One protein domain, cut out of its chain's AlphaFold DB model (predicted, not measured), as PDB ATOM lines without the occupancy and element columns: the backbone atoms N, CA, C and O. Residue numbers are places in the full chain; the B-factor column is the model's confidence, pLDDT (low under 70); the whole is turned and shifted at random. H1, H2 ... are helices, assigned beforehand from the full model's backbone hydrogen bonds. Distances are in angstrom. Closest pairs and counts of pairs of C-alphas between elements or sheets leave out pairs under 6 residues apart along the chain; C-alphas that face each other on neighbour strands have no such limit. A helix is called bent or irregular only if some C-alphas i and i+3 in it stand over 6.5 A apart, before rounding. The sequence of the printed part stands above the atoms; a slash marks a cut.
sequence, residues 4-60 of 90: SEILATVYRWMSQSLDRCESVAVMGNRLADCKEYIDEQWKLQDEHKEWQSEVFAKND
ATOM      1  N   SER A   4      12.123 -18.154  -9.718       89.25
ATOM      2  CA  SER A   4      11.275 -19.292 -10.082       89.25
ATOM      3  C   SER A   4       9.860 -19.199  -9.496       89.25
ATOM      4  O   SER A   4       8.893 -19.550 -10.172       89.25
ATOM      5  N   GLU A   5       9.714 -18.688  -8.273       90.81
ATOM      6  CA  GLU A   5       8.422 -18.518  -7.596       90.81
ATOM      7  C   GLU A   5       7.628 -17.340  -8.177       90.81
ATOM      8  O   GLU A   5       6.406 -17.431  -8.348       90.81
ATOM      9  N   ILE A   6       8.326 -16.257  -8.540       89.25
ATOM     10  CA  ILE A   6       7.744 -15.085  -9.211       89.25
ATOM     11  C   ILE A   6       7.168 -15.514 -10.566       89.25
ATOM     12  O   ILE A   6       5.987 -15.292 -10.848       89.25
ATOM     13  N   LEU A   7       7.967 -16.216 -11.380       92.38
ATOM     14  CA  LEU A   7       7.543 -16.694 -12.698       92.38
ATOM     15  C   LEU A   7       6.412 -17.725 -12.612       92.38
ATOM     16  O   LEU A   7       5.472 -17.665 -13.406       92.38
ATOM     17  N   ALA A   8       6.445 -18.635 -11.633       93.50
ATOM     18  CA  ALA A   8       5.357 -19.587 -11.408       93.50
ATOM     19  C   ALA A   8       4.036 -18.881 -11.049       93.50
ATOM     20  O   ALA A   8       2.963 -19.283 -11.510       93.50
ATOM     21  N   THR A   9       4.108 -17.801 -10.266       93.75
ATOM     22  CA  THR A   9       2.937 -16.998  -9.887       93.75
ATOM     23  C   THR A   9       2.323 -16.301 -11.097       93.75
ATOM     24  O   THR A   9       1.116 -16.431 -11.323       93.75
ATOM     25  N   VAL A  10       3.150 -15.649 -11.919       94.25
ATOM     26  CA  VAL A  10       2.718 -14.987 -13.162       94.25
ATOM     27  C   VAL A  10       2.127 -15.998 -14.144       94.25
ATOM     28  O   VAL A  10       1.033 -15.789 -14.672       94.25
ATOM     29  N   TYR A  11       2.795 -17.137 -14.335       93.12
ATOM     30  CA  TYR A  11       2.305 -18.205 -15.205       93.12
ATOM     31  C   TYR A  11       0.926 -18.711 -14.767       93.12
ATOM     32  O   TYR A  11       0.024 -18.870 -15.596       93.12
ATOM     33  N   ARG A  12       0.722 -18.909 -13.459       95.44
ATOM     34  CA  ARG A  12      -0.576 -19.309 -12.902       95.44
ATOM     35  C   ARG A  12      -1.658 -18.266 -13.181       95.44
ATOM     36  O   ARG A  12      -2.761 -18.641 -13.569       95.44
ATOM     37  N   TRP A  13      -1.371 -16.978 -12.999       93.44
ATOM     38  CA  TRP A  13      -2.346 -15.909 -13.239       93.44
ATOM     39  C   TRP A  13      -2.756 -15.800 -14.705       93.44
ATOM     40  O   TRP A  13      -3.946 -15.646 -14.986       93.44
ATOM     41  N   MET A  14      -1.797 -15.934 -15.622       91.31
ATOM     42  CA  MET A  14      -2.064 -15.946 -17.061       91.31
ATOM     43  C   MET A  14      -2.850 -17.193 -17.474       91.31
ATOM     44  O   MET A  14      -3.830 -17.089 -18.206       91.31
ATOM     45  N   SER A  15      -2.489 -18.363 -16.942       92.56
ATOM     46  CA  SER A  15      -3.209 -19.615 -17.210       92.56
ATOM     47  C   SER A  15      -4.667 -19.548 -16.745       92.56
ATOM     48  O   SER A  15      -5.563 -19.979 -17.460       92.56
ATOM     49  N   GLN A  16      -4.924 -18.948 -15.579       92.00
ATOM     50  CA  GLN A  16      -6.285 -18.734 -15.079       92.00
ATOM     51  C   GLN A  16      -7.085 -17.748 -15.936       92.00
ATOM     52  O   GLN A  16      -8.284 -17.936 -16.110       92.00
ATOM     53  N   SER A  17      -6.439 -16.702 -16.456       89.81
ATOM     54  CA  SER A  17      -7.079 -15.727 -17.349       89.81
ATOM     55  C   SER A  17      -7.507 -16.380 -18.671       89.81
ATOM     56  O   SER A  17      -8.628 -16.172 -19.139       89.81
ATOM     57  N   LEU A  18      -6.651 -17.255 -19.214       88.31
ATOM     58  CA  LEU A  18      -6.951 -18.053 -20.404       88.31
ATOM     59  C   LEU A  18      -8.087 -19.054 -20.160       88.31
ATOM     60  O   LEU A  18      -9.006 -19.124 -20.970       88.31
ATOM     61  N   ASP A  19      -8.054 -19.786 -19.044       92.38
ATOM     62  CA  ASP A  19      -9.090 -20.768 -18.676       92.38
ATOM     63  C   ASP A  19     -10.473 -20.120 -18.502       92.38
ATOM     64  O   ASP A  19     -11.499 -20.669 -18.897       92.38
ATOM     65  N   ARG A  20     -10.497 -18.889 -17.983       92.00
ATOM     66  CA  ARG A  20     -11.717 -18.088 -17.832       92.00
ATOM     67  C   ARG A  20     -12.202 -17.454 -19.136       92.00
ATOM     68  O   ARG A  20     -13.241 -16.795 -19.112       92.00
ATOM     69  N   CYS A  21     -11.477 -17.629 -20.246       89.69
ATOM     70  CA  CYS A  21     -11.751 -16.980 -21.528       89.69
ATOM     71  C   CYS A  21     -11.978 -15.466 -21.368       89.69
ATOM     72  O   CYS A  21     -12.932 -14.906 -21.916       89.69
ATOM     73  N   GLU A  22     -11.131 -14.807 -20.571       88.25
ATOM     74  CA  GLU A  22     -11.243 -13.368 -20.331       88.25
ATOM     75  C   GLU A  22     -11.141 -12.578 -21.645       88.25
ATOM     76  O   GLU A  22     -10.537 -13.015 -22.625       88.25
ATOM     77  N   SER A  23     -11.763 -11.400 -21.704       91.38
ATOM     78  CA  SER A  23     -11.678 -10.575 -22.910       91.38
ATOM     79  C   SER A  23     -10.253 -10.043 -23.104       91.38
ATOM     80  O   SER A  23      -9.494  -9.891 -22.147       91.38
ATOM     81  N   VAL A  24      -9.901  -9.682 -24.340       87.12
ATOM     82  CA  VAL A  24      -8.577  -9.116 -24.665       87.12
ATOM     83  C   VAL A  24      -8.257  -7.878 -23.815       87.12
ATOM     84  O   VAL A  24      -7.114  -7.692 -23.408       87.12
ATOM     85  N   ALA A  25      -9.262  -7.058 -23.494       88.94
ATOM     86  CA  ALA A  25      -9.089  -5.898 -22.622       88.94
ATOM     87  C   ALA A  25      -8.707  -6.302 -21.186       88.94
ATOM     88  O   ALA A  25      -7.813  -5.703 -20.592       88.94
ATOM     89  N   VAL A  26      -9.343  -7.345 -20.644       88.06
ATOM     90  CA  VAL A  26      -9.047  -7.860 -19.298       88.06
ATOM     91  C   VAL A  26      -7.676  -8.538 -19.266       88.06
ATOM     92  O   VAL A  26      -6.896  -8.265 -18.359       88.06
ATOM     93  N   MET A  27      -7.327  -9.320 -20.294       84.62
ATOM     94  CA  MET A  27      -5.975  -9.875 -20.447       84.62
ATOM     95  C   MET A  27      -4.902  -8.782 -20.546       84.62
ATOM     96  O   MET A  27      -3.810  -8.944 -20.004       84.62
ATOM     97  N   GLY A  28      -5.205  -7.660 -21.207       85.44
ATOM     98  CA  GLY A  28      -4.313  -6.502 -21.279       85.44
ATOM     99  C   GLY A  28      -4.015  -5.907 -19.902       85.44
ATOM    100  O   GLY A  28      -2.851  -5.689 -19.572       85.44
ATOM    101  N   ASN A  29      -5.048  -5.725 -19.074       91.06
ATOM    102  CA  ASN A  29      -4.885  -5.267 -17.691       91.06
ATOM    103  C   ASN A  29      -4.107  -6.289 -16.856       91.06
ATOM    104  O   ASN A  29      -3.157  -5.935 -16.171       91.06
ATOM    105  N   ARG A  30      -4.424  -7.580 -17.004       89.75
ATOM    106  CA  ARG A  30      -3.729  -8.668 -16.307       89.75
ATOM    107  C   ARG A  30      -2.236  -8.698 -16.618       89.75
ATOM    108  O   ARG A  30      -1.423  -8.974 -15.739       89.75
ATOM    109  N   LEU A  31      -1.868  -8.416 -17.867       90.50
ATOM    110  CA  LEU A  31      -0.474  -8.322 -18.280       90.50
ATOM    111  C   LEU A  31       0.228  -7.120 -17.638       90.50
ATOM    112  O   LEU A  31       1.405  -7.234 -17.295       90.50
ATOM    113  N   ALA A  32      -0.466  -5.990 -17.475       92.38
ATOM    114  CA  ALA A  32       0.062  -4.840 -16.745       92.38
ATOM    115  C   ALA A  32       0.298  -5.193 -15.268       92.38
ATOM    116  O   ALA A  32       1.421  -5.026 -14.796       92.38
ATOM    117  N   ASP A  33      -0.681  -5.818 -14.606       93.56
ATOM    118  CA  ASP A  33      -0.556  -6.281 -13.214       93.56
ATOM    119  C   ASP A  33       0.642  -7.232 -13.038       93.56
ATOM    120  O   ASP A  33       1.396  -7.146 -12.071       93.56
ATOM    121  N   CYS A  34       0.850  -8.148 -13.994       93.38
ATOM    122  CA  CYS A  34       1.984  -9.072 -13.956       93.38
ATOM    123  C   CYS A  34       3.329  -8.344 -14.057       93.38
ATOM    124  O   CYS A  34       4.284  -8.748 -13.398       93.38
ATOM    125  N   LYS A  35       3.419  -7.293 -14.881       93.38
ATOM    126  CA  LYS A  35       4.644  -6.492 -15.008       93.38
ATOM    127  C   LYS A  35       4.935  -5.723 -13.727       93.38
ATOM    128  O   LYS A  35       6.058  -5.789 -13.243       93.38
ATOM    129  N   GLU A  36       3.929  -5.052 -13.169       96.00
ATOM    130  CA  GLU A  36       4.079  -4.307 -11.914       96.00
ATOM    131  C   GLU A  36       4.512  -5.226 -10.768       96.00
ATOM    132  O   GLU A  36       5.439  -4.898 -10.031       96.00
ATOM    133  N   TYR A  37       3.916  -6.418 -10.681       95.75
ATOM    134  CA  TYR A  37       4.294  -7.419  -9.688       95.75
ATOM    135  C   TYR A  37       5.755  -7.872  -9.824       95.75
ATOM    136  O   TYR A  37       6.465  -7.952  -8.823       95.75
ATOM    137  N   ILE A  38       6.225  -8.165 -11.043       93.44
ATOM    138  CA  ILE A  38       7.626  -8.563 -11.272       93.44
ATOM    139  C   ILE A  38       8.574  -7.438 -10.846       93.44
ATOM    140  O   ILE A  38       9.522  -7.695 -10.104       93.44
ATOM    141  N   ASP A  39       8.298  -6.205 -11.274       92.19
ATOM    142  CA  ASP A  39       9.122  -5.041 -10.945       92.19
ATOM    143  C   ASP A  39       9.202  -4.813  -9.430       92.19
ATOM    144  O   ASP A  39      10.275  -4.521  -8.903       92.19
ATOM    145  N   GLU A  40       8.087  -4.961  -8.713       92.94
ATOM    146  CA  GLU A  40       8.056  -4.847  -7.253       92.94
ATOM    147  C   GLU A  40       8.895  -5.944  -6.585       92.94
ATOM    148  O   GLU A  40       9.723  -5.656  -5.721       92.94
ATOM    149  N   GLN A  41       8.736  -7.203  -7.005       91.44
ATOM    150  CA  GLN A  41       9.474  -8.312  -6.399       91.44
ATOM    151  C   GLN A  41      10.981  -8.235  -6.663       91.44
ATOM    152  O   GLN A  41      11.769  -8.572  -5.776       91.44
ATOM    153  N   TRP A  42      11.400  -7.784  -7.845       88.88
ATOM    154  CA  TRP A  42      12.819  -7.580  -8.137       88.88
ATOM    155  C   TRP A  42      13.412  -6.411  -7.359       88.88
ATOM    156  O   TRP A  42      14.484  -6.576  -6.782       88.88
ATOM    157  N   LYS A  43      12.694  -5.288  -7.225       88.44
ATOM    158  CA  LYS A  43      13.134  -4.180  -6.360       88.44
ATOM    159  C   LYS A  43      13.338  -4.633  -4.920       88.44
ATOM    160  O   LYS A  43      14.384  -4.360  -4.347       88.44
ATOM    161  N   LEU A  44      12.398  -5.398  -4.363       85.06
ATOM    162  CA  LEU A  44      12.529  -5.942  -3.006       85.06
ATOM    163  C   LEU A  44      13.742  -6.873  -2.862       85.06
ATOM    164  O   LEU A  44      14.398  -6.879  -1.820       85.06
ATOM    165  N   GLN A  45      14.046  -7.678  -3.884       82.69
ATOM    166  CA  GLN A  45      15.248  -8.514  -3.870       82.69
ATOM    167  C   GLN A  45      16.528  -7.678  -3.913       82.69
ATOM    168  O   GLN A  45      17.484  -8.011  -3.213       82.69
ATOM    169  N   ASP A  46      16.560  -6.636  -4.735       79.06
ATOM    170  CA  ASP A  46      17.732  -5.780  -4.881       79.06
ATOM    171  C   ASP A  46      17.959  -4.940  -3.620       79.06
ATOM    172  O   ASP A  46      19.058  -4.982  -3.073       79.06
ATOM    173  N   GLU A  47      16.913  -4.342  -3.046       76.75
ATOM    174  CA  GLU A  47      16.974  -3.650  -1.750       76.75
ATOM    175  C   GLU A  47      17.450  -4.581  -0.625       76.75
ATOM    176  O   GLU A  47      18.253  -4.194   0.223       76.75
ATOM    177  N   HIS A  48      17.001  -5.840  -0.619       70.44
ATOM    178  CA  HIS A  48      17.462  -6.821   0.362       70.44
ATOM    179  C   HIS A  48      18.944  -7.182   0.171       70.44
ATOM    180  O   HIS A  48      19.663  -7.354   1.156       70.44
ATOM    181  N   LYS A  49      19.424  -7.290  -1.075       72.81
ATOM    182  CA  LYS A  49      20.851  -7.512  -1.369       72.81
ATOM    183  C   LYS A  49      21.694  -6.300  -0.978       72.81
ATOM    184  O   LYS A  49      22.763  -6.485  -0.401       72.81
ATOM    185  N   GLU A  50      21.218  -5.087  -1.251       67.56
ATOM    186  CA  GLU A  50      21.874  -3.843  -0.839       67.56
ATOM    187  C   GLU A  50      21.943  -3.739   0.685       67.56
ATOM    188  O   GLU A  50      23.026  -3.540   1.233       67.56
ATOM    189  N   TRP A  51      20.838  -4.001   1.391       64.44
ATOM    190  CA  TRP A  51      20.813  -4.018   2.854       64.44
ATOM    191  C   TRP A  51      21.766  -5.066   3.435       64.44
ATOM    192  O   TRP A  51      22.522  -4.767   4.359       64.44
ATOM    193  N   GLN A  52      21.784  -6.284   2.883       58.34
ATOM    194  CA  GLN A  52      22.754  -7.298   3.291       58.34
ATOM    195  C   GLN A  52      24.186  -6.805   3.062       58.34
ATOM    196  O   GLN A  52      25.004  -6.884   3.977       58.34
ATOM    197  N   SER A  53      24.483  -6.238   1.891       60.25
ATOM    198  CA  SER A  53      25.799  -5.675   1.585       60.25
ATOM    199  C   SER A  53      26.193  -4.562   2.559       60.25
ATOM    200  O   SER A  53      27.334  -4.533   3.010       60.25
ATOM    201  N   GLU A  54      25.275  -3.667   2.932       59.72
ATOM    202  CA  GLU A  54      25.531  -2.598   3.901       59.72
ATOM    203  C   GLU A  54      25.745  -3.116   5.325       59.72
ATOM    204  O   GLU A  54      26.592  -2.590   6.045       59.72
ATOM    205  N   VAL A  55      24.993  -4.134   5.751       57.25
ATOM    206  CA  VAL A  55      25.161  -4.757   7.071       57.25
ATOM    207  C   VAL A  55      26.498  -5.489   7.148       57.25
ATOM    208  O   VAL A  55      27.206  -5.359   8.144       57.25
ATOM    209  N   PHE A  56      26.888  -6.215   6.097       54.44
ATOM    210  CA  PHE A  56      28.192  -6.877   6.052       54.44
ATOM    211  C   PHE A  56      29.350  -5.879   5.904       54.44
ATOM    212  O   PHE A  56      30.373  -6.078   6.548       54.44
ATOM    213  N   ALA A  57      29.179  -4.775   5.168       53.81
ATOM    214  CA  ALA A  57      30.193  -3.723   5.049       53.81
ATOM    215  C   ALA A  57      30.371  -2.917   6.351       53.81
ATOM    216  O   ALA A  57      31.495  -2.682   6.778       53.81
ATOM    217  N   LYS A  58      29.282  -2.563   7.052       49.50
ATOM    218  CA  LYS A  58      29.350  -1.865   8.356       49.50
ATOM    219  C   LYS A  58      29.925  -2.734   9.477       49.50
ATOM    220  O   LYS A  58      30.390  -2.197  10.479       49.50
ATOM    221  N   ASN A  59      29.913  -4.056   9.313       49.50
ATOM    222  CA  ASN A  59      30.591  -4.982  10.217       49.50
ATOM    223  C   ASN A  59      32.094  -5.138   9.904       49.50
ATOM    224  O   ASN A  59      32.822  -5.662  10.746       49.50
ATOM    225  N   ASP A  60      32.567  -4.664   8.746       51.19
ATOM    226  CA  ASP A  60      33.964  -4.795   8.306       51.19
ATOM    227  C   ASP A  60      34.842  -3.598   8.741       51.19
ATOM    228  O   ASP A  60      36.045  -3.743   8.949       51.19
TER     229      ASP A  60
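AT A GLANCE: This is residues 4 to 60 of the 90 residues of an uncharacterized protein of Candidatus Pacearchaeota archaeon (UniProt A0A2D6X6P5). Two helices make a helical hairpin with unequal arms: the shorter H1 and the much longer H2 run side by side in opposite ways, joined by a tight link. Beyond the stretch paired with H1, H2 runs on, and residues 43 to 60 stick out past the two-helix body. The printed part has 57 residues, with two named helices in the order H1, H2 and no named strand; its class is all helix. It is extended, with a radius of gyration of the C-alphas of 16.8 A, and its outline is a rod spanning 56 by 18 by 8 A.

IN THESE COORDINATES: H1 holds residues 4 to 19 and measures 22.2 A from first to last C-alpha, beginning with C-alpha 4 at (11.275, -19.292, -10.082). H2 holds residues 24 to 58 and measures 50.8 A, from C-alpha 24 at (-8.577, -9.116, -24.665) to C-alpha 58 at (29.350, -1.865, 8.356).

HOW THE PARTS SIT: H1 and H2 form a helical hairpin, two touching helices in succession that run opposite ways. Their lines stand at a shallow tilt of 10 degrees. Their closest C-alphas are those of Val 10 and Cys 34, 6.0 A apart, and 9 pairs of C-alphas are within 8 A. H2 touches H1 with residues 27 to 41 alone. Centre to centre they are 16.2 A apart. In both H1 and H2, every O i to N i+4 pair is within hydrogen-bond range. Neither helix is bent.

THE WHOLE: The two C-alphas farthest apart are those of Cys 21 and Asp 60, 55.9 A. Residues 43 to 60, of which 43 to 58 belong to H2, stand free; the body without them has 39 residues and spans 29 by 16 by 6 A. The printed part has no cut, and its link from H1 to H2, 4 residues, is tight. The mean pLDDT of the printed part is 83.2, and residues 50 to 60 are under 70.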